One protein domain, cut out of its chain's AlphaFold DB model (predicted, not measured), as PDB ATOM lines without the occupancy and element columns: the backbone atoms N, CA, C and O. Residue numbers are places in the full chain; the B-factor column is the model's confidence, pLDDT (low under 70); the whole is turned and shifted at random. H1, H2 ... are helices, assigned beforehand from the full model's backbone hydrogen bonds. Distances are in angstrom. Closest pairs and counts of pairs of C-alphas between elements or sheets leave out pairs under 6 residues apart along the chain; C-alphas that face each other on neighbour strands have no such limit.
ATOM      1  N   PRO A  32     -34.152 -39.285  39.820       93.62
ATOM      2  CA  PRO A  32     -35.571 -39.497  40.098       93.62
ATOM      3  C   PRO A  32     -36.102 -38.650  41.260       93.62
ATOM      4  O   PRO A  32     -37.244 -38.208  41.184       93.62
ATOM      5  N   ASP A  33     -35.287 -38.335  42.269       96.12
ATOM      6  CA  ASP A  33     -35.722 -37.544  43.429       96.12
ATOM      7  C   ASP A  33     -36.091 -36.106  43.027       96.12
ATOM      8  O   ASP A  33     -37.015 -35.517  43.588       96.12
ATOM      9  N   ILE A  34     -35.409 -35.546  42.018       94.50
ATOM     10  CA  ILE A  34     -35.745 -34.225  41.466       94.50
ATOM     11  C   ILE A  34     -37.100 -34.282  40.757       94.50
ATOM     12  O   ILE A  34     -37.935 -33.402  40.953       94.50
ATOM     13  N   VAL A  35     -37.348 -35.325  39.957       95.38
ATOM     14  CA  VAL A  35     -38.643 -35.525  39.286       95.38
ATOM     15  C   VAL A  35     -39.771 -35.688  40.301       95.38
ATOM     16  O   VAL A  35     -40.812 -35.044  40.165       95.38
ATOM     17  N   ASP A  36     -39.564 -36.510  41.326       97.69
ATOM     18  CA  ASP A  36     -40.556 -36.750  42.373       97.69
ATOM     19  C   ASP A  36     -40.842 -35.472  43.168       97.69
ATOM     20  O   ASP A  36     -42.004 -35.146  43.411       97.69
ATOM     21  N   GLY A  37     -39.809 -34.686  43.484       97.44
ATOM     22  CA  GLY A  37     -39.959 -33.384  44.129       97.44
ATOM     23  C   GLY A  37     -40.727 -32.366  43.282       97.44
ATOM     24  O   GLY A  37     -41.611 -31.683  43.802       97.44
ATOM     25  N   ILE A  38     -40.454 -32.291  41.972       96.88
ATOM     26  CA  ILE A  38     -41.201 -31.420  41.048       96.88
ATOM     27  C   ILE A  38     -42.680 -31.841  40.981       96.88
ATOM     28  O   ILE A  38     -43.566 -30.987  41.035       96.88
ATOM     29  N   ASN A  39     -42.967 -33.145  40.893       97.75
ATOM     30  CA  ASN A  39     -44.339 -33.667  40.851       97.75
ATOM     31  C   ASN A  39     -45.102 -33.434  42.165       97.75
ATOM     32  O   ASN A  39     -46.293 -33.112  42.135       97.75
ATOM     33  N   ALA A  40     -44.427 -33.583  43.309       98.00
ATOM     34  CA  ALA A  40     -45.000 -33.297  44.621       98.00
ATOM     35  C   ALA A  40     -45.398 -31.817  44.722       98.00
ATOM     36  O   ALA A  40     -46.562 -31.513  44.983       98.00
ATOM     37  N   TYR A  41     -44.472 -30.912  44.388       97.56
ATOM     38  CA  TYR A  41     -44.749 -29.475  44.319       97.56
ATOM     39  C   TYR A  41     -45.931 -29.159  43.389       97.56
ATOM     40  O   TYR A  41     -46.820 -28.391  43.751       97.56
ATOM     41  N   HIS A  42     -45.968 -29.757  42.193       96.81
ATOM     42  CA  HIS A  42     -47.034 -29.508  41.220       96.81
ATOM     43  C   HIS A  42     -48.408 -29.900  41.759       96.81
ATOM     44  O   HIS A  42     -49.365 -29.133  41.639       96.81
ATOM     45  N   THR A  43     -48.491 -31.069  42.390       96.69
ATOM     46  CA  THR A  43     -49.727 -31.578  42.993       96.69
ATOM     47  C   THR A  43     -50.215 -30.638  44.091       96.69
ATOM     48  O   THR A  43     -51.356 -30.172  44.040       96.69
ATOM     49  N   GLU A  44     -49.336 -30.279  45.029       95.44
ATOM     50  CA  GLU A  44     -49.651 -29.354  46.123       95.44
ATOM     51  C   GLU A  44     -50.080 -27.972  45.605       95.44
ATOM     52  O   GLU A  44     -51.043 -27.385  46.104       95.44
ATOM     53  N   MET A  45     -49.420 -27.461  44.561       94.38
ATOM     54  CA  MET A  45     -49.762 -26.181  43.940       94.38
ATOM     55  C   MET A  45     -51.146 -26.202  43.282       94.38
ATOM     56  O   MET A  45     -51.939 -25.275  43.466       94.38
ATOM     57  N   LEU A  46     -51.486 -27.261  42.545       92.75
ATOM     58  CA  LEU A  46     -52.809 -27.390  41.927       92.75
ATOM     59  C   LEU A  46     -53.930 -27.483  42.970       92.75
ATOM     60  O   LEU A  46     -54.993 -26.875  42.788       92.75
ATOM     61  N   GLU A  47     -53.694 -28.204  44.065       90.81
ATOM     62  CA  GLU A  47     -54.619 -28.288  45.200       90.81
ATOM     63  C   GLU A  47     -54.779 -26.937  45.903       90.81
ATOM     64  O   GLU A  47     -55.904 -26.518  46.215       90.81
ATOM     65  N   PHE A  48     -53.674 -26.216  46.098       91.19
ATOM     66  CA  PHE A  48     -53.682 -24.873  46.661       91.19
ATOM     67  C   PHE A  48     -54.515 -23.918  45.801       91.19
ATOM     68  O   PHE A  48     -55.476 -23.329  46.303       91.19
ATOM     69  N   ILE A  49     -54.236 -23.822  44.497       88.44
ATOM     70  CA  ILE A  49     -54.977 -22.954  43.568       88.44
ATOM     71  C   ILE A  49     -56.467 -23.324  43.544       88.44
ATOM     72  O   ILE A  49     -57.326 -22.445  43.639       88.44
ATOM     73  N   SER A  50     -56.802 -24.618  43.493       86.25
ATOM     74  CA  SER A  50     -58.198 -25.077  43.552       86.25
ATOM     75  C   SER A  50     -58.897 -24.655  44.852       86.25
ATOM     76  O   SER A  50     -60.055 -24.219  44.843       86.25
ATOM     77  N   THR A  51     -58.187 -24.712  45.980       83.88
ATOM     78  CA  THR A  51     -58.696 -24.249  47.277       83.88
ATOM     79  C   THR A  51     -58.951 -22.742  47.279       83.88
ATOM     80  O   THR A  51     -59.955 -22.295  47.844       83.88
ATOM     81  N   MET A  52     -58.083 -21.956  46.635       79.94
ATOM     82  CA  MET A  52     -58.258 -20.504  46.499       79.94
ATOM     83  C   MET A  52     -59.462 -20.154  45.610       79.94
ATOM     84  O   MET A  52     -60.210 -19.234  45.928       79.94
ATOM     85  N   GLU A  53     -59.716 -20.924  44.550       77.94
ATOM     86  CA  GLU A  53     -60.841 -20.706  43.626       77.94
ATOM     87  C   GLU A  53     -62.215 -21.064  44.206       77.94
ATOM     88  O   GLU A  53     -63.227 -20.424  43.895       77.94
ATOM     89  N   THR A  54     -62.279 -22.136  44.996       73.00
ATOM     90  CA  THR A  54     -63.545 -22.746  45.434       73.00
ATOM     91  C   THR A  54     -64.110 -22.104  46.692       73.00
ATOM     92  O   THR A  54     -65.332 -22.022  46.859       73.00
ATOM     93  N   LYS A  55     -63.258 -21.586  47.577       60.31
ATOM     94  CA  LYS A  55     -63.713 -20.940  48.804       60.31
ATOM     95  C   LYS A  55     -64.006 -19.457  48.521       60.31
ATOM     96  O   LYS A  55     -63.179 -18.576  48.722       60.31
ATOM     97  N   ARG A  56     -65.224 -19.173  48.049       48.88
ATOM     98  CA  ARG A  56     -65.759 -17.824  47.762       48.88
ATOM     99  C   ARG A  56     -66.254 -17.076  49.011       48.88
ATOM    100  O   ARG A  56     -67.373 -16.567  49.026       48.88
ATOM    101  N   THR A  57     -65.461 -17.001  50.077       46.19
ATOM    102  CA  THR A  57     -65.756 -16.078  51.188       46.19
ATOM    103  C   THR A  57     -64.696 -14.983  51.248       46.19
ATOM    104  O   THR A  57     -63.557 -15.224  50.858       46.19
ATOM    105  N   PRO A  58     -64.998 -13.783  51.776       47.94
ATOM    106  CA  PRO A  58     -64.009 -12.721  51.933       47.94
ATOM    107  C   PRO A  58     -62.797 -13.068  52.821       47.94
ATOM    108  O   PRO A  58     -61.919 -12.223  52.970       47.94
ATOM    109  N   ILE A  59     -62.755 -14.257  53.421       48.62
ATOM    110  CA  ILE A  59     -61.754 -14.702  54.396       48.62
ATOM    111  C   ILE A  59     -60.936 -15.878  53.837       48.62
ATOM    112  O   ILE A  59     -59.774 -16.060  54.191       48.62
ATOM    113  N   SER A  60     -61.508 -16.662  52.925       57.56
ATOM    114  CA  SER A  60     -60.846 -17.820  52.340       57.56
ATOM    115  C   SER A  60     -60.059 -17.430  51.097       57.56
ATOM    116  O   SER A  60     -60.599 -16.838  50.170       57.56
ATOM    117  N   GLY A  61     -58.769 -17.744  51.118       70.38
ATOM    118  CA  GLY A  61     -57.831 -17.290  50.104       70.38
ATOM    119  C   GLY A  61     -57.379 -15.855  50.298       70.38
ATOM    120  O   GLY A  61     -57.069 -15.188  49.326       70.38
ATOM    121  N   SER A  62     -57.357 -15.366  51.546       84.75
ATOM    122  CA  SER A  62     -56.569 -14.179  51.853       84.75
ATOM    123  C   SER A  62     -55.104 -14.549  52.041       84.75
ATOM    124  O   SER A  62     -54.799 -15.445  52.835       84.75
ATOM    125  N   TYR A  63     -54.208 -13.784  51.418       87.88
ATOM    126  CA  TYR A  63     -52.766 -13.928  51.623       87.88
ATOM    127  C   TYR A  63     -52.368 -13.853  53.100       87.88
ATOM    128  O   TYR A  63     -51.466 -14.554  53.530       87.88
ATOM    129  N   LYS A  64     -53.069 -13.046  53.907       89.44
ATOM    130  CA  LYS A  64     -52.762 -12.860  55.336       89.44
ATOM    131  C   LYS A  64     -53.135 -14.054  56.218       89.44
ATOM    132  O   LYS A  64     -52.882 -14.010  57.418       89.44
ATOM    133  N   SER A  65     -53.799 -15.070  55.673       89.25
ATOM    134  CA  SER A  65     -54.163 -16.251  56.449       89.25
ATOM    135  C   SER A  65     -52.953 -17.164  56.640       89.25
ATOM    136  O   SER A  65     -52.215 -17.430  55.693       89.25
ATOM    137  N   GLU A  66     -52.774 -17.669  57.861       90.81
ATOM    138  CA  GLU A  66     -51.657 -18.550  58.218       90.81
ATOM    139  C   GLU A  66     -51.503 -19.763  57.277       90.81
ATOM    140  O   GLU A  66     -50.376 -20.027  56.857       90.81
ATOM    141  N   PRO A  67     -52.574 -20.464  56.845       89.75
ATOM    142  CA  PRO A  67     -52.424 -21.569  55.897       89.75
ATOM    143  C   PRO A  67     -51.847 -21.136  54.544       89.75
ATOM    144  O   PRO A  67     -51.098 -21.888  53.930       89.75
ATOM    145  N   VAL A  68     -52.169 -19.922  54.082       90.38
ATOM    146  CA  VAL A  68     -51.683 -19.401  52.799       90.38
ATOM    147  C   VAL A  68     -50.214 -18.998  52.890       90.38
ATOM    148  O   VAL A  68     -49.426 -19.396  52.035       90.38
ATOM    149  N   THR A  69     -49.813 -18.261  53.928       93.31
ATOM    150  CA  THR A  69     -48.396 -17.899  54.103       93.31
ATOM    151  C   THR A  69     -47.527 -19.128  54.353       93.31
ATOM    152  O   THR A  69     -46.409 -19.198  53.849       93.31
ATOM    153  N   THR A  70     -48.049 -20.109  55.097       94.12
ATOM    154  CA  THR A  70     -47.352 -21.373  55.371       94.12
ATOM    155  C   THR A  70     -47.138 -22.172  54.093       94.12
ATOM    156  O   THR A  70     -46.033 -22.660  53.882       94.12
ATOM    157  N   PHE A  71     -48.151 -22.257  53.223       94.94
ATOM    158  CA  PHE A  71     -48.011 -22.904  51.920       94.94
ATOM    159  C   PHE A  71     -46.881 -22.268  51.101       94.94
ATOM    160  O   PHE A  71     -45.942 -22.960  50.723       94.94
ATOM    161  N   TYR A  72     -46.909 -20.943  50.900       95.12
ATOM    162  CA  TYR A  72     -45.877 -20.278  50.098       95.12
ATOM    163  C   TYR A  72     -44.467 -20.479  50.658       95.12
ATOM    164  O   TYR A  72     -43.550 -20.746  49.883       95.12
ATOM    165  N   ALA A  73     -44.296 -20.394  51.981       96.44
ATOM    166  CA  ALA A  73     -43.004 -20.607  52.626       96.44
ATOM    167  C   ALA A  73     -42.516 -22.061  52.500       96.44
ATOM    168  O   ALA A  73     -41.344 -22.291  52.204       96.44
ATOM    169  N   ALA A  74     -43.402 -23.040  52.702       97.38
ATOM    170  CA  ALA A  74     -43.064 -24.457  52.593       97.38
ATOM    171  C   ALA A  74     -42.690 -24.839  51.154       97.38
ATOM    172  O   ALA A  74     -41.671 -25.493  50.937       97.38
ATOM    173  N   SER A  75     -43.462 -24.376  50.171       97.38
ATOM    174  CA  SER A  75     -43.188 -24.629  48.758       97.38
ATOM    175  C   SER A  75     -41.921 -23.916  48.267       97.38
ATOM    176  O   SER A  75     -41.155 -24.521  47.521       97.38
ATOM    177  N   ASP A  76     -41.632 -22.686  48.720       96.38
ATOM    178  CA  ASP A  76     -40.365 -22.008  48.386       96.38
ATOM    179  C   ASP A  76     -39.159 -22.770  48.953       96.38
ATOM    180  O   ASP A  76     -38.165 -22.969  48.254       96.38
ATOM    181  N   ALA A  77     -39.262 -23.264  50.190       97.19
ATOM    182  CA  ALA A  77     -38.229 -24.098  50.794       97.19
ATOM    183  C   ALA A  77     -38.046 -25.431  50.047       97.19
ATOM    184  O   ALA A  77     -36.911 -25.847  49.809       97.19
ATOM    185  N   ALA A  78     -39.138 -26.087  49.640       97.69
ATOM    186  CA  ALA A  78     -39.083 -27.322  48.861       97.69
ATOM    187  C   ALA A  78     -38.386 -27.105  47.508       97.69
ATOM    188  O   ALA A  78     -37.436 -27.818  47.186       97.69
ATOM    189  N   LEU A  79     -38.780 -26.073  46.757       96.00
ATOM    190  CA  LEU A  79     -38.130 -25.710  45.495       96.00
ATOM    191  C   LEU A  79     -36.666 -25.299  45.698       96.00
ATOM    192  O   LEU A  79     -35.805 -25.684  44.909       96.00
ATOM    193  N   GLY A  80     -36.357 -24.564  46.768       94.94
ATOM    194  CA  GLY A  80     -34.986 -24.202  47.133       94.94
ATOM    195  C   GLY A  80     -34.098 -25.425  47.375       94.94
ATOM    196  O   GLY A  80     -32.970 -25.465  46.889       94.94
ATOM    197  N   ASN A  81     -34.620 -26.451  48.050       96.81
ATOM    198  CA  ASN A  81     -33.901 -27.711  48.246       96.81
ATOM    199  C   ASN A  81     -33.650 -28.444  46.921       96.81
ATOM    200  O   ASN A  81     -32.561 -28.984  46.736       96.81
ATOM    201  N   LEU A  82     -34.608 -28.425  45.987       96.00
ATOM    202  CA  LEU A  82     -34.420 -29.005  44.652       96.00
ATOM    203  C   LEU A  82     -33.340 -28.266  43.854       96.00
ATOM    204  O   LEU A  82     -32.527 -28.914  43.199       96.00
ATOM    205  N   VAL A  83     -33.288 -26.931  43.938       92.44
ATOM    206  CA  VAL A  83     -32.213 -26.134  43.318       92.44
ATOM    207  C   VAL A  83     -30.854 -26.541  43.883       92.44
ATOM    208  O   VAL A  83     -29.963 -26.886  43.111       92.44
ATOM    209  N   VAL A  84     -30.710 -26.582  45.212       92.38
ATOM    210  CA  VAL A  84     -29.455 -26.995  45.868       92.38
ATOM    211  C   VAL A  84     -29.066 -28.418  45.467       92.38
ATOM    212  O   VAL A  84     -27.896 -28.688  45.205       92.38
ATOM    213  N   GLN A  85     -30.034 -29.333  45.389       92.12
ATOM    214  CA  GLN A  85     -29.791 -30.706  44.956       92.12
ATOM    215  C   GLN A  85     -29.293 -30.759  43.504       92.12
ATOM    216  O   GLN A  85     -28.317 -31.454  43.228       92.12
ATOM    217  N   ALA A  86     -29.925 -30.019  42.592       89.81
ATOM    218  CA  ALA A  86     -29.515 -29.951  41.192       89.81
ATOM    219  C   ALA A  86     -28.101 -29.362  41.037       89.81
ATOM    220  O   ALA A  86     -27.275 -29.937  40.331       89.81
ATOM    221  N   GLU A  87     -27.789 -28.275  41.745       88.31
ATOM    222  CA  GLU A  87     -26.456 -27.654  41.734       88.31
ATOM    223  C   GLU A  87     -25.378 -28.575  42.324       88.31
ATOM    224  O   GLU A  87     -24.264 -28.637  41.808       88.31
ATOM    225  N   ALA A  88     -25.700 -29.332  43.376       88.25
ATOM    226  CA  ALA A  88     -24.761 -30.262  44.002       88.25
ATOM    227  C   ALA A  88     -24.428 -31.472  43.114       88.25
ATOM    228  O   ALA A  88     -23.323 -32.013  43.197       88.25
ATOM    229  N   LEU A  89     -25.371 -31.912  42.278       86.12
ATOM    230  CA  LEU A  89     -25.155 -33.012  41.334       86.12
ATOM    231  C   LEU A  89     -24.316 -32.578  40.134       86.12
ATOM    232  O   LEU A  89     -23.584 -33.394  39.569       86.12
ATOM    233  N   GLU A  90     -24.408 -31.301  39.765       77.38
ATOM    234  CA  GLU A  90     -23.861 -30.739  38.529       77.38
ATOM    235  C   GLU A  90     -23.111 -29.413  38.772       77.38
ATOM    236  O   GLU A  90     -23.428 -28.393  38.158       77.38
ATOM    237  N   PRO A  91     -22.076 -29.395  39.635       70.56
ATOM    238  CA  PRO A  91     -21.444 -28.153  40.091       70.56
ATOM    239  C   PRO A  91     -20.625 -27.419  39.016       70.56
ATOM    240  O   PRO A  91     -20.236 -26.276  39.235       70.56
ATOM    241  N   ASN A  92     -20.327 -28.072  37.887       66.69
ATOM    242  CA  ASN A  92     -19.491 -27.530  36.806       66.69
ATOM    243  C   ASN A  92     -20.194 -27.529  35.436       66.69
ATOM    244  O   ASN A  92     -19.536 -27.259  34.431       66.69
ATOM    245  N   ASP A  93     -21.481 -27.887  35.375       68.56
ATOM    246  CA  ASP A  93     -22.227 -27.855  34.115       68.56
ATOM    247  C   ASP A  93     -22.771 -26.448  33.881       68.56
ATOM    248  O   ASP A  93     -23.587 -25.947  34.654       68.56
ATOM    249  N   ASP A  94     -22.361 -25.846  32.769       67.62
ATOM    250  CA  ASP A  94     -23.017 -24.665  32.226       67.62
ATOM    251  C   ASP A  94     -24.111 -25.106  31.254       67.62
ATOM    252  O   ASP A  94     -23.883 -25.932  30.361       67.62
ATOM    253  N   CYS A  95     -25.301 -24.513  31.366       69.75
ATOM    254  CA  CYS A  95     -26.394 -24.725  30.416       69.75
ATOM    255  C   CYS A  95     -26.125 -24.050  29.050       69.75
ATOM    256  O   CYS A  95     -26.911 -23.249  28.552       69.75
ATOM    257  N   ALA A  96     -24.984 -24.345  28.424       53.69
ATOM    258  CA  ALA A  96     -24.456 -23.587  27.295       53.69
ATOM    259  C   ALA A  96     -24.832 -24.132  25.901       53.69
ATOM    260  O   ALA A  96     -24.518 -23.478  24.910       53.69
ATOM    261  N   SER A  97     -25.476 -25.302  25.748       48.09
ATOM    262  CA  SER A  97     -25.560 -25.919  24.399       48.09
ATOM    263  C   SER A  97     -26.827 -26.682  24.002       48.09
ATOM    264  O   SER A  97     -26.927 -27.139  22.861       48.09
ATOM    265  N   SER A  98     -27.855 -26.764  24.840       46.84
ATOM    266  CA  SER A  98     -29.112 -27.386  24.419       46.84
ATOM    267  C   SER A  98     -30.025 -26.340  23.769       46.84
ATOM    268  O   SER A  98     -30.600 -25.479  24.434       46.84
ATOM    269  N   ARG A  99     -30.196 -26.421  22.440       42.59
ATOM    270  CA  ARG A  99     -31.183 -25.630  21.670       42.59
ATOM    271  C   ARG A  99     -32.586 -25.720  22.289       42.59
ATOM    272  O   ARG A  99     -33.338 -24.758  22.219       42.59
ATOM    273  N   VAL A 100     -32.900 -26.858  22.910       44.03
ATOM    274  CA  VAL A 100     -34.160 -27.141  23.609       44.03
ATOM    275  C   VAL A 100     -34.258 -26.370  24.926       44.03
ATOM    276  O   VAL A 100     -35.339 -25.907  25.264       44.03
ATOM    277  N   THR A 101     -33.148 -26.151  25.634       48.69
ATOM    278  CA  THR A 101     -33.150 -25.419  26.908       48.69
ATOM    279  C   THR A 101     -33.097 -23.910  26.718       48.69
ATOM    280  O   THR A 101     -33.752 -23.208  27.467       48.69
ATOM    281  N   ASN A 102     -32.433 -23.387  25.683       46.72
ATOM    282  CA  ASN A 102     -32.547 -21.957  25.349       46.72
ATOM    283  C   ASN A 102     -33.955 -21.594  24.846       46.72
ATOM    284  O   ASN A 102     -34.461 -20.520  25.155       46.72
ATOM    285  N   LEU A 103     -34.612 -22.504  24.115       48.66
ATOM    286  CA  LEU A 103     -36.031 -22.373  23.772       48.66
ATOM    287  C   LEU A 103     -36.922 -22.516  25.007       48.66
ATOM    288  O   LEU A 103     -37.826 -21.715  25.165       48.66
ATOM    289  N   GLY A 104     -36.662 -23.490  25.881       50.22
ATOM    290  CA  GLY A 104     -37.436 -23.727  27.102       50.22
ATOM    291  C   GLY A 104     -37.304 -22.602  28.124       50.22
ATOM    292  O   GLY A 104     -38.302 -22.168  28.670       50.22
ATOM    293  N   LEU A 105     -36.099 -22.077  28.335       52.34
ATOM    294  CA  LEU A 105     -35.853 -20.945  29.222       52.34
ATOM    295  C   LEU A 105     -36.433 -19.657  28.636       52.34
ATOM    296  O   LEU A 105     -37.089 -18.920  29.357       52.34
ATOM    297  N   GLY A 106     -36.271 -19.447  27.322       54.66
ATOM    298  CA  GLY A 106     -36.920 -18.363  26.588       54.66
ATOM    299  C   GLY A 106     -38.449 -18.448  26.625       54.66
ATOM    300  O   GLY A 106     -39.104 -17.419  26.732       54.66
ATOM    301  N   LEU A 107     -39.014 -19.660  26.578       54.19
ATOM    302  CA  LEU A 107     -40.446 -19.931  26.736       54.19
ATOM    303  C   LEU A 107     -40.906 -19.640  28.160       54.19
ATOM    304  O   LEU A 107     -41.884 -18.926  28.303       54.19
ATOM    305  N   VAL A 108     -40.179 -20.092  29.192       55.69
ATOM    306  CA  VAL A 108     -40.508 -19.743  30.582       55.69
ATOM    307  C   VAL A 108     -40.494 -18.233  30.741       55.69
ATOM    308  O   VAL A 108     -41.484 -17.686  31.194       55.69
ATOM    309  N   THR A 109     -39.431 -17.538  30.326       59.38
ATOM    310  CA  THR A 109     -39.359 -16.075  30.461       59.38
ATOM    311  C   THR A 109     -40.430 -15.359  29.637       59.38
ATOM    312  O   THR A 109     -41.001 -14.387  30.109       59.38
ATOM    313  N   ALA A 110     -40.755 -15.851  28.438       62.81
ATOM    314  CA  ALA A 110     -41.771 -15.239  27.582       62.81
ATOM    315  C   ALA A 110     -43.201 -15.495  28.076       62.81
ATOM    316  O   ALA A 110     -44.034 -14.604  27.977       62.81
ATOM    317  N   GLU A 111     -43.502 -16.682  28.607       59.91
ATOM    318  CA  GLU A 111     -44.798 -16.998  29.225       59.91
ATOM    319  C   GLU A 111     -44.975 -16.227  30.534       59.91
ATOM    320  O   GLU A 111     -46.046 -15.688  30.794       59.91
ATOM    321  N   VAL A 112     -43.903 -16.096  31.316       59.19
ATOM    322  CA  VAL A 112     -43.799 -15.223  32.494       59.19
ATOM    323  C   VAL A 112     -44.103 -13.769  32.120       59.19
ATOM    324  O   VAL A 112     -44.975 -13.158  32.733       59.19
ATOM    325  N   ASP A 113     -43.466 -13.235  31.075       63.81
ATOM    326  CA  ASP A 113     -43.706 -11.873  30.581       63.81
ATOM    327  C   ASP A 113     -45.103 -11.699  29.961       63.81
ATOM    328  O   ASP A 113     -45.717 -10.638  30.100       63.81
ATOM    329  N   ALA A 114     -45.643 -12.727  29.302       64.81
ATOM    330  CA  ALA A 114     -46.988 -12.711  28.730       64.81
ATOM    331  C   ALA A 114     -48.057 -12.697  29.828       64.81
ATOM    332  O   ALA A 114     -48.921 -11.824  29.821       64.81
ATOM    333  N   VAL A 115     -47.951 -13.587  30.820       62.47
ATOM    334  CA  VAL A 115     -48.838 -13.605  31.994       62.47
ATOM    335  C   VAL A 115     -48.729 -12.293  32.753       62.47
ATOM    336  O   VAL A 115     -49.744 -11.757  33.186       62.47
ATOM    337  N   ARG A 116     -47.520 -11.736  32.876       64.50
ATOM    338  CA  ARG A 116     -47.309 -10.415  33.462       64.50
ATOM    339  C   ARG A 116     -48.045  -9.328  32.687       64.50
ATOM    340  O   ARG A 116     -48.763  -8.549  33.293       64.50
ATOM    341  N   THR A 117     -47.909  -9.306  31.366       69.12
ATOM    342  CA  THR A 117     -48.568  -8.316  30.502       69.12
ATOM    343  C   THR A 117     -50.090  -8.414  30.606       69.12
ATOM    344  O   THR A 117     -50.761  -7.402  30.796       69.12
ATOM    345  N   GLU A 118     -50.642  -9.627  30.546       67.12
ATOM    346  CA  GLU A 118     -52.083  -9.860  30.705       67.12
ATOM    347  C   GLU A 118     -52.577  -9.459  32.096       67.12
ATOM    348  O   GLU A 118     -53.685  -8.947  32.256       67.12
ATOM    349  N   LEU A 119     -51.752  -9.672  33.115       63.75
ATOM    350  CA  LEU A 119     -52.059  -9.305  34.484       63.75
ATOM    351  C   LEU A 119     -51.958  -7.791  34.711       63.75
ATOM    352  O   LEU A 119     -52.814  -7.235  35.392       63.75
ATOM    353  N   ASP A 120     -50.979  -7.119  34.110       69.75
ATOM    354  CA  ASP A 120     -50.838  -5.659  34.122       69.75
ATOM    355  C   ASP A 120     -52.045  -5.002  33.447       69.75
ATOM    356  O   ASP A 120     -52.620  -4.048  33.981       69.75
ATOM    357  N   GLU A 121     -52.486  -5.559  32.316       74.44
ATOM    358  CA  GLU A 121     -53.695  -5.134  31.611       74.44
ATOM    359  C   GLU A 121     -54.957  -5.389  32.448       74.44
ATOM    360  O   GLU A 121     -55.797  -4.498  32.597       74.44
ATOM    361  N   ALA A 122     -55.081  -6.570  33.060       61.22
ATOM    362  CA  ALA A 122     -56.236  -6.932  33.882       61.22
ATOM    363  C   ALA A 122     -56.331  -6.120  35.184       61.22
ATOM    364  O   ALA A 122     -57.436  -5.839  35.656       61.22
ATOM    365  N   LEU A 123     -55.194  -5.758  35.781       65.06
ATOM    366  CA  LEU A 123     -55.122  -5.016  37.042       65.06
ATOM    367  C   LEU A 123     -55.001  -3.499  36.846       65.06
ATOM    368  O   LEU A 123     -55.165  -2.752  37.814       65.06
ATOM    369  N   GLY A 124     -54.706  -3.034  35.628       68.50
ATOM    370  CA  GLY A 124     -54.479  -1.623  35.313       68.50
ATOM    371  C   GLY A 124     -53.283  -1.015  36.055       68.50
ATOM    372  O   GLY A 124     -53.300   0.179  36.363       68.50
ATOM    373  N   ARG A 125     -52.286  -1.831  36.413       66.12
ATOM    374  CA  ARG A 125     -51.098  -1.418  37.175       66.12
ATOM    375  C   ARG A 125     -49.921  -2.337  36.885       66.12
ATOM    376  O   ARG A 125     -50.127  -3.533  36.725       66.12
ATOM    377  N   ASP A 126     -48.713  -1.785  36.946       65.81
ATOM    378  CA  ASP A 126     -47.484  -2.563  36.800       65.81
ATOM    379  C   ASP A 126     -47.359  -3.565  37.953       65.81
ATOM    380  O   ASP A 126     -47.249  -3.204  39.135       65.81
ATOM    381  N   THR A 127     -47.373  -4.844  37.617       59.41
ATOM    382  CA  THR A 127     -47.002  -5.913  38.530       59.41
ATOM    383  C   THR A 127     -45.491  -5.861  38.760       59.41
ATOM    384  O   THR A 127     -44.726  -5.491  37.855       59.41
ATOM    385  N   PRO A 128     -45.024  -6.166  39.988       54.28
ATOM    386  CA  PRO A 128     -43.599  -6.198  40.287       54.28
ATOM    387  C   PRO A 128     -42.863  -7.093  39.296       54.28
ATOM    388  O   PRO A 128     -43.412  -8.097  38.843       54.28
ATOM    389  N   ALA A 129     -41.610  -6.745  38.993       53.19
ATOM    390  CA  ALA A 129     -40.753  -7.649  38.245       53.19
ATOM    391  C   ALA A 129     -40.726  -9.006  38.953       53.19
ATOM    392  O   ALA A 129     -40.440  -9.090  40.150       53.19
ATOM    393  N   LEU A 130     -41.082 -10.041  38.198       52.69
ATOM    394  CA  LEU A 130     -40.980 -11.427  38.614       52.69
ATOM    395  C   LEU A 130     -39.489 -11.631  38.914       52.69
ATOM    396  O   LEU A 130     -38.649 -11.305  38.080       52.69
ATOM    397  N   THR A 131     -39.186 -11.964  40.169       51.34
ATOM    398  CA  THR A 131     -37.873 -11.792  40.825       51.34
ATOM    399  C   THR A 131     -36.663 -12.081  39.933       51.34
ATOM    400  O   THR A 131     -36.683 -13.074  39.207       51.34
ATOM    401  N   ASP A 132     -35.591 -11.290  40.098       52.22
ATOM    402  CA  ASP A 132     -34.252 -11.502  39.521       52.22
ATOM    403  C   ASP A 132     -33.662 -12.840  40.005       52.22
ATOM    404  O   ASP A 132     -32.808 -12.899  40.895       52.22
ATOM    405  N   ALA A 133     -34.152 -13.956  39.471       60.88
ATOM    406  CA  ALA A 133     -33.495 -15.231  39.654       60.88
ATOM    407  C   ALA A 133     -32.127 -15.137  38.983       60.88
ATOM    408  O   ALA A 133     -32.023 -14.758  37.815       60.88
ATOM    409  N   ASP A 134     -31.076 -15.496  39.714       65.56
ATOM    410  CA  ASP A 134     -29.761 -15.655  39.116       65.56
ATOM    411  C   ASP A 134     -29.762 -16.904  38.223       65.56
ATOM    412  O   ASP A 134     -29.428 -18.015  38.643       65.56
ATOM    413  N   LEU A 135     -30.194 -16.705  36.979       69.56
ATOM    414  CA  LEU A 135     -30.181 -17.700  35.910       69.56
ATOM    415  C   LEU A 135     -28.828 -17.734  35.184       69.56
ATOM    416  O   LEU A 135     -28.701 -18.425  34.176       69.56
ATOM    417  N   SER A 136     -27.828 -16.972  35.649       64.12
ATOM    418  CA  SER A 136     -26.545 -16.832  34.954       64.12
ATOM    419  C   SER A 136     -25.613 -18.025  35.158       64.12
ATOM    420  O   SER A 136     -24.665 -18.190  34.393       64.12
ATOM    421  N   THR A 137     -25.884 -18.860  36.166       67.06
ATOM    422  CA  THR A 137     -25.023 -19.982  36.552       67.06
ATOM    423  C   THR A 137     -25.813 -21.245  36.893       67.06
ATOM    424  O   THR A 137     -26.897 -21.202  37.494       67.06
ATOM    425  N   GLY A 138     -25.219 -22.388  36.545       73.31
ATOM    426  CA  GLY A 138     -25.690 -23.717  36.916       73.31
ATOM    427  C   GLY A 138     -26.152 -24.563  35.735       73.31
ATOM    428  O   GLY A 138     -26.270 -24.112  34.590       73.31
ATOM    429  N   SER A 139     -26.447 -25.822  36.048       80.56
ATOM    430  CA  SER A 139     -26.919 -26.776  35.058       80.56
ATOM    431  C   SER A 139     -28.311 -26.427  34.546       80.56
ATOM    432  O   SER A 139     -29.071 -25.688  35.177       80.56
ATOM    433  N   CYS A 140     -28.694 -26.995  33.403       79.12
ATOM    434  CA  CYS A 140     -30.006 -26.732  32.823       79.12
ATOM    435  C   CYS A 140     -31.162 -27.061  33.780       79.12
ATOM    436  O   CYS A 140     -32.128 -26.304  33.819       79.12
ATOM    437  N   THR A 141     -31.052 -28.128  34.584       85.31
ATOM    438  CA  THR A 141     -32.050 -28.450  35.620       85.31
ATOM    439  C   THR A 141     -32.051 -27.406  36.734       85.31
ATOM    440  O   THR A 141     -33.119 -26.950  37.136       85.31
ATOM    441  N   ALA A 142     -30.878 -26.984  37.218       87.56
ATOM    442  CA  ALA A 142     -30.794 -25.957  38.253       87.56
ATOM    443  C   ALA A 142     -31.424 -24.635  37.786       87.56
ATOM    444  O   ALA A 142     -32.226 -24.049  38.509       87.56
ATOM    445  N   ILE A 143     -31.135 -24.198  36.557       82.00
ATOM    446  CA  ILE A 143     -31.685 -22.962  35.987       82.00
ATOM    447  C   ILE A 143     -33.216 -23.032  35.871       82.00
ATOM    448  O   ILE A 143     -33.900 -22.106  36.308       82.00
ATOM    449  N   VAL A 144     -33.787 -24.111  35.323       82.94
ATOM    450  CA  VAL A 144     -35.257 -24.207  35.206       82.94
ATOM    451  C   VAL A 144     -35.943 -24.347  36.567       82.94
ATOM    452  O   VAL A 144     -37.042 -23.831  36.740       82.94
ATOM    453  N   LEU A 145     -35.299 -24.972  37.562       87.94
ATOM    454  CA  LEU A 145     -35.798 -25.006  38.941       87.94
ATOM    455  C   LEU A 145     -35.747 -23.624  39.604       87.94
ATOM    456  O   LEU A 145     -36.691 -23.249  40.301       87.94
ATOM    457  N   LYS A 146     -34.692 -22.834  39.356       85.62
ATOM    458  CA  LYS A 146     -34.617 -21.426  39.784       85.62
ATOM    459  C   LYS A 146     -35.744 -20.604  39.159       85.62
ATOM    460  O   LYS A 146     -36.384 -19.835  39.869       85.62
ATOM    461  N   ALA A 147     -36.034 -20.807  37.872       81.25
ATOM    462  CA  ALA A 147     -37.140 -20.139  37.187       81.25
ATOM    463  C   ALA A 147     -38.514 -20.568  37.739       81.25
ATOM    464  O   ALA A 147     -39.348 -19.719  38.046       81.25
ATOM    465  N   LEU A 148     -38.733 -21.869  37.969       86.25
ATOM    466  CA  LEU A 148     -39.945 -22.383  38.619       86.25
ATOM    467  C   LEU A 148     -40.155 -21.745  40.002       86.25
ATOM    468  O   LEU A 148     -41.257 -21.295  40.322       86.25
ATOM    469  N   ARG A 149     -39.087 -21.649  40.802       89.69
ATOM    470  CA  ARG A 149     -39.090 -20.982  42.111       89.69
ATOM    471  C   ARG A 149     -39.379 -19.485  42.012       89.69
ATOM    472  O   ARG A 149     -40.143 -18.960  42.818       89.69
ATOM    473  N   ALA A 150     -38.818 -18.798  41.022       82.25
ATOM    474  CA  ALA A 150     -39.105 -17.386  40.770       82.25
ATOM    475  C   ALA A 150     -40.591 -17.161  40.461       82.25
ATOM    476  O   ALA A 150     -41.213 -16.244  41.001       82.25
ATOM    477  N   ASN A 151     -41.188 -18.042  39.656       80.31
ATOM    478  CA  ASN A 151     -42.603 -17.963  39.306       80.31
ATOM    479  C   ASN A 151     -43.509 -18.258  40.517       80.31
ATOM    480  O   ASN A 151     -44.518 -17.579  40.709       80.31
ATOM    481  N   HIS A 152     -43.124 -19.199  41.388       89.56
ATOM    482  CA  HIS A 152     -43.791 -19.430  42.680       89.56
ATOM    483  C   HIS A 152     -43.778 -18.179  43.572       89.56
ATOM    484  O   HIS A 152     -44.819 -17.746  44.073       89.56
ATOM    485  N   ASN A 153     -42.612 -17.557  43.738       87.12
ATOM    486  CA  ASN A 153     -42.466 -16.357  44.567       87.12
ATOM    487  C   ASN A 153     -43.243 -15.172  43.998       87.12
ATOM    488  O   ASN A 153     -43.899 -14.430  44.729       87.12
ATOM    489  N   SER A 154     -43.264 -15.063  42.678       80.56
ATOM    490  CA  SER A 154     -44.064 -14.078  41.967       80.56
ATOM    491  C   SER A 154     -45.565 -14.242  42.194       80.56
ATOM    492  O   SER A 154     -46.280 -13.270  42.439       80.56
ATOM    493  N   MET A 155     -46.053 -15.483  42.176       84.44
ATOM    494  CA  MET A 155     -47.434 -15.793  42.532       84.44
ATOM    495  C   MET A 155     -47.746 -15.373  43.977       84.44
ATOM    496  O   MET A 155     -48.822 -14.828  44.240       84.44
ATOM    497  N   ALA A 156     -46.819 -15.608  44.911       88.38
ATOM    498  CA  ALA A 156     -46.957 -15.184  46.302       88.38
ATOM    499  C   ALA A 156     -47.046 -13.656  46.425       88.38
ATOM    500  O   ALA A 156     -47.912 -13.145  47.138       88.38
ATOM    501  N   ASP A 157     -46.199 -12.924  45.704       83.62
ATOM    502  CA  ASP A 157     -46.198 -11.462  45.685       83.62
ATOM    503  C   ASP A 157     -47.470 -10.882  45.083       83.62
ATOM    504  O   ASP A 157     -48.064  -9.962  45.653       83.62
ATOM    505  N   LEU A 158     -47.949 -11.457  43.986       79.38
ATOM    506  CA  LEU A 158     -49.217 -11.058  43.400       79.38
ATOM    507  C   LEU A 158     -50.374 -11.274  44.376       79.38
ATOM    508  O   LEU A 158     -51.169 -10.365  44.620       79.38
ATOM    509  N   HIS A 159     -50.444 -12.457  44.984       86.38
ATOM    510  CA  HIS A 159     -51.467 -12.768  45.975       86.38
ATOM    511  C   HIS A 159     -51.383 -11.822  47.183       86.38
ATOM    512  O   HIS A 159     -52.410 -11.371  47.699       86.38
ATOM    513  N   ARG A 160     -50.171 -11.458  47.612       87.31
ATOM    514  CA  ARG A 160     -49.937 -10.473  48.674       87.31
ATOM    515  C   ARG A 160     -50.482  -9.096  48.314       87.31
ATOM    516  O   ARG A 160     -51.115  -8.472  49.165       87.31
ATOM    517  N   LEU A 161     -50.255  -8.639  47.084       82.19
ATOM    518  CA  LEU A 161     -50.703  -7.327  46.612       82.19
ATOM    519  C   LEU A 161     -52.221  -7.254  46.435       82.19
ATOM    520  O   LEU A 161     -52.843  -6.302  46.892       82.19
ATOM    521  N   GLU A 162     -52.813  -8.269  45.811       78.50
ATOM    522  CA  GLU A 162     -54.266  -8.356  45.606       78.50
ATOM    523  C   GLU A 162     -55.012  -8.666  46.911       78.50
ATOM    524  O   GLU A 162     -56.228  -8.512  47.031       78.50
ATOM    525  N   GLY A 163     -54.291  -9.171  47.911       83.44
ATOM    526  CA  GLY A 163     -54.835  -9.668  49.165       83.44
ATOM    527  C   GLY A 163     -55.611 -10.977  49.020       83.44
ATOM    528  O   GLY A 163     -55.752 -11.669  50.033       83.44
ATOM    529  N   LYS A 164     -56.101 -11.308  47.814       83.56
ATOM    530  CA  LYS A 164     -56.797 -12.544  47.432       83.56
ATOM    531  C   LYS A 164     -56.529 -12.927  45.981       83.56
ATOM    532  O   LYS A 164     -56.462 -12.061  45.118       83.56
ATOM    533  N   LEU A 165     -56.508 -14.226  45.700       78.06
ATOM    534  CA  LEU A 165     -56.512 -14.742  44.331       78.06
ATOM    535  C   LEU A 165     -57.943 -14.887  43.805       78.06
ATOM    536  O   LEU A 165     -58.698 -15.755  44.240       78.06
ATOM    537  N   VAL A 166     -58.324 -14.028  42.860       73.88
ATOM    538  CA  VAL A 166     -59.600 -14.137  42.138       73.88
ATOM    539  C   VAL A 166     -59.486 -15.117  40.970       73.88
ATOM    540  O   VAL A 166     -58.406 -15.323  40.428       73.88
ATOM    541  N   LYS A 167     -60.618 -15.702  40.554       76.88
ATOM    542  CA  LYS A 167     -60.658 -16.787  39.556       76.88
ATOM    543  C   LYS A 167     -59.901 -16.493  38.242       76.88
ATOM    544  O   LYS A 167     -59.208 -17.385  37.776       76.88
ATOM    545  N   PRO A 168     -60.014 -15.306  37.610       74.19
ATOM    546  CA  PRO A 168     -59.252 -15.028  36.389       74.19
ATOM    547  C   PRO A 168     -57.737 -15.103  36.620       74.19
ATOM    548  O   PRO A 168     -57.032 -15.796  35.895       74.19
ATOM    549  N   THR A 169     -57.258 -14.472  37.692       74.25
ATOM    550  CA  THR A 169     -55.845 -14.456  38.084       74.25
ATOM    551  C   THR A 169     -55.339 -15.845  38.472       74.25
ATOM    552  O   THR A 169     -54.242 -16.232  38.085       74.25
ATOM    553  N   SER A 170     -56.134 -16.628  39.206       79.19
ATOM    554  CA  SER A 170     -55.745 -17.981  39.616       79.19
ATOM    555  C   SER A 170     -55.634 -18.948  38.435       79.19
ATOM    556  O   SER A 170     -54.768 -19.817  38.464       79.19
ATOM    557  N   THR A 171     -56.459 -18.785  37.394       81.38
ATOM    558  CA  THR A 171     -56.346 -19.562  36.149       81.38
ATOM    559  C   THR A 171     -55.036 -19.260  35.427       81.38
ATOM    560  O   THR A 171     -54.299 -20.189  35.126       81.38
ATOM    561  N   LEU A 172     -54.701 -17.980  35.221       77.31
ATOM    562  CA  LEU A 172     -53.449 -17.594  34.552       77.31
ATOM    563  C   LEU A 172     -52.217 -18.123  35.295       77.31
ATOM    564  O   LEU A 172     -51.309 -18.695  34.699       77.31
ATOM    565  N   LEU A 173     -52.215 -18.000  36.623       79.38
ATOM    566  CA  LEU A 173     -51.139 -18.531  37.459       79.38
ATOM    567  C   LEU A 173     -51.055 -20.059  37.414       79.38
ATOM    568  O   LEU A 173     -49.961 -20.613  37.468       79.38
ATOM    569  N   ARG A 174     -52.195 -20.752  37.319       86.56
ATOM    570  CA  ARG A 174     -52.231 -22.211  37.169       86.56
ATOM    571  C   ARG A 174     -51.546 -22.644  35.881       86.56
ATOM    572  O   ARG A 174     -50.751 -23.578  35.920       86.56
ATOM    573  N   ASP A 175     -51.853 -21.978  34.775       82.50
ATOM    574  CA  ASP A 175     -51.282 -22.299  33.469       82.50
ATOM    575  C   ASP A 175     -49.771 -22.036  33.471       82.50
ATOM    576  O   ASP A 175     -48.997 -22.949  33.182       82.50
ATOM    577  N   LEU A 176     -49.343 -20.882  33.997       81.31
ATOM    578  CA  LEU A 176     -47.926 -20.573  34.208       81.31
ATOM    579  C   LEU A 176     -47.197 -21.654  35.025       81.31
ATOM    580  O   LEU A 176     -46.075 -22.050  34.696       81.31
ATOM    581  N   MET A 177     -47.814 -22.137  36.108       86.06
ATOM    582  CA  MET A 177     -47.230 -23.182  36.958       86.06
ATOM    583  C   MET A 177     -47.161 -24.530  36.251       86.06
ATOM    584  O   MET A 177     -46.148 -25.219  36.370       86.06
ATOM    585  N   ASN A 178     -48.191 -24.892  35.485       88.31
ATOM    586  CA  ASN A 178     -48.193 -26.112  34.680       88.31
ATOM    587  C   ASN A 178     -47.056 -26.109  33.657       88.31
ATOM    588  O   ASN A 178     -46.334 -27.104  33.540       88.31
ATOM    589  N   ASP A 179     -46.872 -25.002  32.941       80.69
ATOM    590  CA  ASP A 179     -45.830 -24.897  31.925       80.69
ATOM    591  C   ASP A 179     -44.432 -24.887  32.553       80.69
ATOM    592  O   ASP A 179     -43.556 -25.644  32.121       80.69
ATOM    593  N   SER A 180     -44.248 -24.151  33.654       81.88
ATOM    594  CA  SER A 180     -42.988 -24.131  34.412       81.88
ATOM    595  C   SER A 180     -42.598 -25.530  34.914       81.88
ATOM    596  O   SER A 180     -41.453 -25.959  34.750       81.88
ATOM    597  N   VAL A 181     -43.554 -26.280  35.475       90.12
ATOM    598  CA  VAL A 181     -43.353 -27.670  35.918       90.12
ATOM    599  C   VAL A 181     -43.014 -28.578  34.740       90.12
ATOM    600  O   VAL A 181     -42.058 -29.350  34.814       90.12
ATOM    601  N   ARG A 182     -43.758 -28.485  33.631       86.75
ATOM    602  CA  ARG A 182     -43.510 -29.297  32.431       86.75
ATOM    603  C   ARG A 182     -42.101 -29.072  31.895       86.75
ATOM    604  O   ARG A 182     -41.442 -30.032  31.494       86.75
ATOM    605  N   ILE A 183     -41.632 -27.829  31.891       79.88
ATOM    606  CA  ILE A 183     -40.291 -27.471  31.425       79.88
ATOM    607  C   ILE A 183     -39.228 -28.027  32.378       79.88
ATOM    608  O   ILE A 183     -38.276 -28.650  31.906       79.88
ATOM    609  N   ALA A 184     -39.428 -27.915  33.695       85.19
ATOM    610  CA  ALA A 184     -38.529 -28.503  34.690       85.19
ATOM    611  C   ALA A 184     -38.423 -30.034  34.556       85.19
ATOM    612  O   ALA A 184     -37.324 -30.584  34.483       85.19
ATOM    613  N   LEU A 185     -39.561 -30.723  34.421       87.38
ATOM    614  CA  LEU A 185     -39.606 -32.169  34.183       87.38
ATOM    615  C   LEU A 185     -38.955 -32.561  32.855       87.38
ATOM    616  O   LEU A 185     -38.297 -33.596  32.776       87.38
ATOM    617  N   THR A 186     -39.143 -31.765  31.802       82.62
ATOM    618  CA  THR A 186     -38.535 -32.024  30.489       82.62
ATOM    619  C   THR A 186     -37.017 -31.897  30.559       82.62
ATOM    620  O   THR A 186     -36.318 -32.757  30.029       82.62
ATOM    621  N   ALA A 187     -36.507 -30.869  31.242       81.50
ATOM    622  CA  ALA A 187     -35.073 -30.665  31.420       81.50
ATOM    623  C   ALA A 187     -34.418 -31.833  32.167       81.50
ATOM    624  O   ALA A 187     -33.380 -32.327  31.732       81.50
ATOM    625  N   GLU A 188     -35.051 -32.324  33.236       86.25
ATOM    626  CA  GLU A 188     -34.509 -33.448  33.999       86.25
ATOM    627  C   GLU A 188     -34.631 -34.777  33.242       86.25
ATOM    628  O   GLU A 188     -33.682 -35.554  33.181       86.25
ATOM    629  N   ASN A 189     -35.766 -35.038  32.586       83.50
ATOM    630  CA  ASN A 189     -35.951 -36.271  31.816       83.50
ATOM    631  C   ASN A 189     -35.072 -36.347  30.561       83.50
ATOM    632  O   ASN A 189     -34.794 -37.453  30.103       83.50
ATOM    633  N   ALA A 190     -34.602 -35.216  30.025       80.00
ATOM    634  CA  ALA A 190     -33.660 -35.190  28.904       80.00
ATOM    635  C   ALA A 190     -32.276 -35.778  29.248       80.00
ATOM    636  O   ALA A 190     -31.473 -35.998  28.344       80.00
ATOM    637  N   LYS A 191     -31.999 -36.039  30.533       79.00
ATOM    638  CA  LYS A 191     -30.768 -36.676  31.028       79.00
ATOM    639  C   LYS A 191     -30.810 -38.210  31.043       79.00
ATOM    640  O   LYS A 191     -29.812 -38.834  31.402       79.00
TER     641      LYS A 191
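What this domain is: This is residues 32 to 191 of the 192 residues of an uncharacterized protein of Shimia abyssi (UniProt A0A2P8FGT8). Four long helices, H1, H2, H4 and H5, stand side by side as the corners of a bundle, and a fifth, H3, packs on H4 and H5, away from H1 and H2. H1, H3 and H4 run one way, H2 and H5 the other. The printed part has 160 residues, with five named helices, H1 to H5 along the chain, and no named strand: all helix. It is compact, with a radius of gyration of the C-alphas of 15.6 A, and elongated, 49 by 30 by 20 A.

How they stand to each other: Begin with residues 32 to 54, H1, and residues 66 to 89, H2: this helical hairpin has its closest C-alphas at Ile 34 and Leu 82, 6.3 A apart. Residues 99 to 123, H3, are apart from both. Go on to residues 140 to 162, H4, which touches H2 at a shallow tilt of 15 degrees, opposite ways; the closest C-alphas, of Ala 86 and Ala 142, are 5.1 A apart. H3 touches H4 with residues 101 to 112 alone, the same way; the closest C-alphas, of Thr 101 and Cys 140, are 6.8 A apart. Residues 167 to 189, H5, form a helical hairpin with H4, closest at C-alphas 144 and 184, 5.4 A. H5 also touches H1, closest at C-alphas 53 and 167, 5.7 A, and H3, closest at C-alphas 108 and 180, 6.3 A. In all five helices every O i to N i+4 pair is within hydrogen-bond range.

Where its parts are: Find C-alpha 32 at (-35.571, -39.497, 40.098), where H1 begins its 33.0 A. H2 measures 34.6 A, H3 35.1 A, H4 33.0 A and H5 32.4 A, ending at C-alpha 189, (-35.951, -36.271, 31.816).

The domain as a whole: The printed part has no cut. The links H1 to H2 and H3 to H4 are long. Confidence is under 70 at residues 55 to 60, 92 to 120 and 122 to 137.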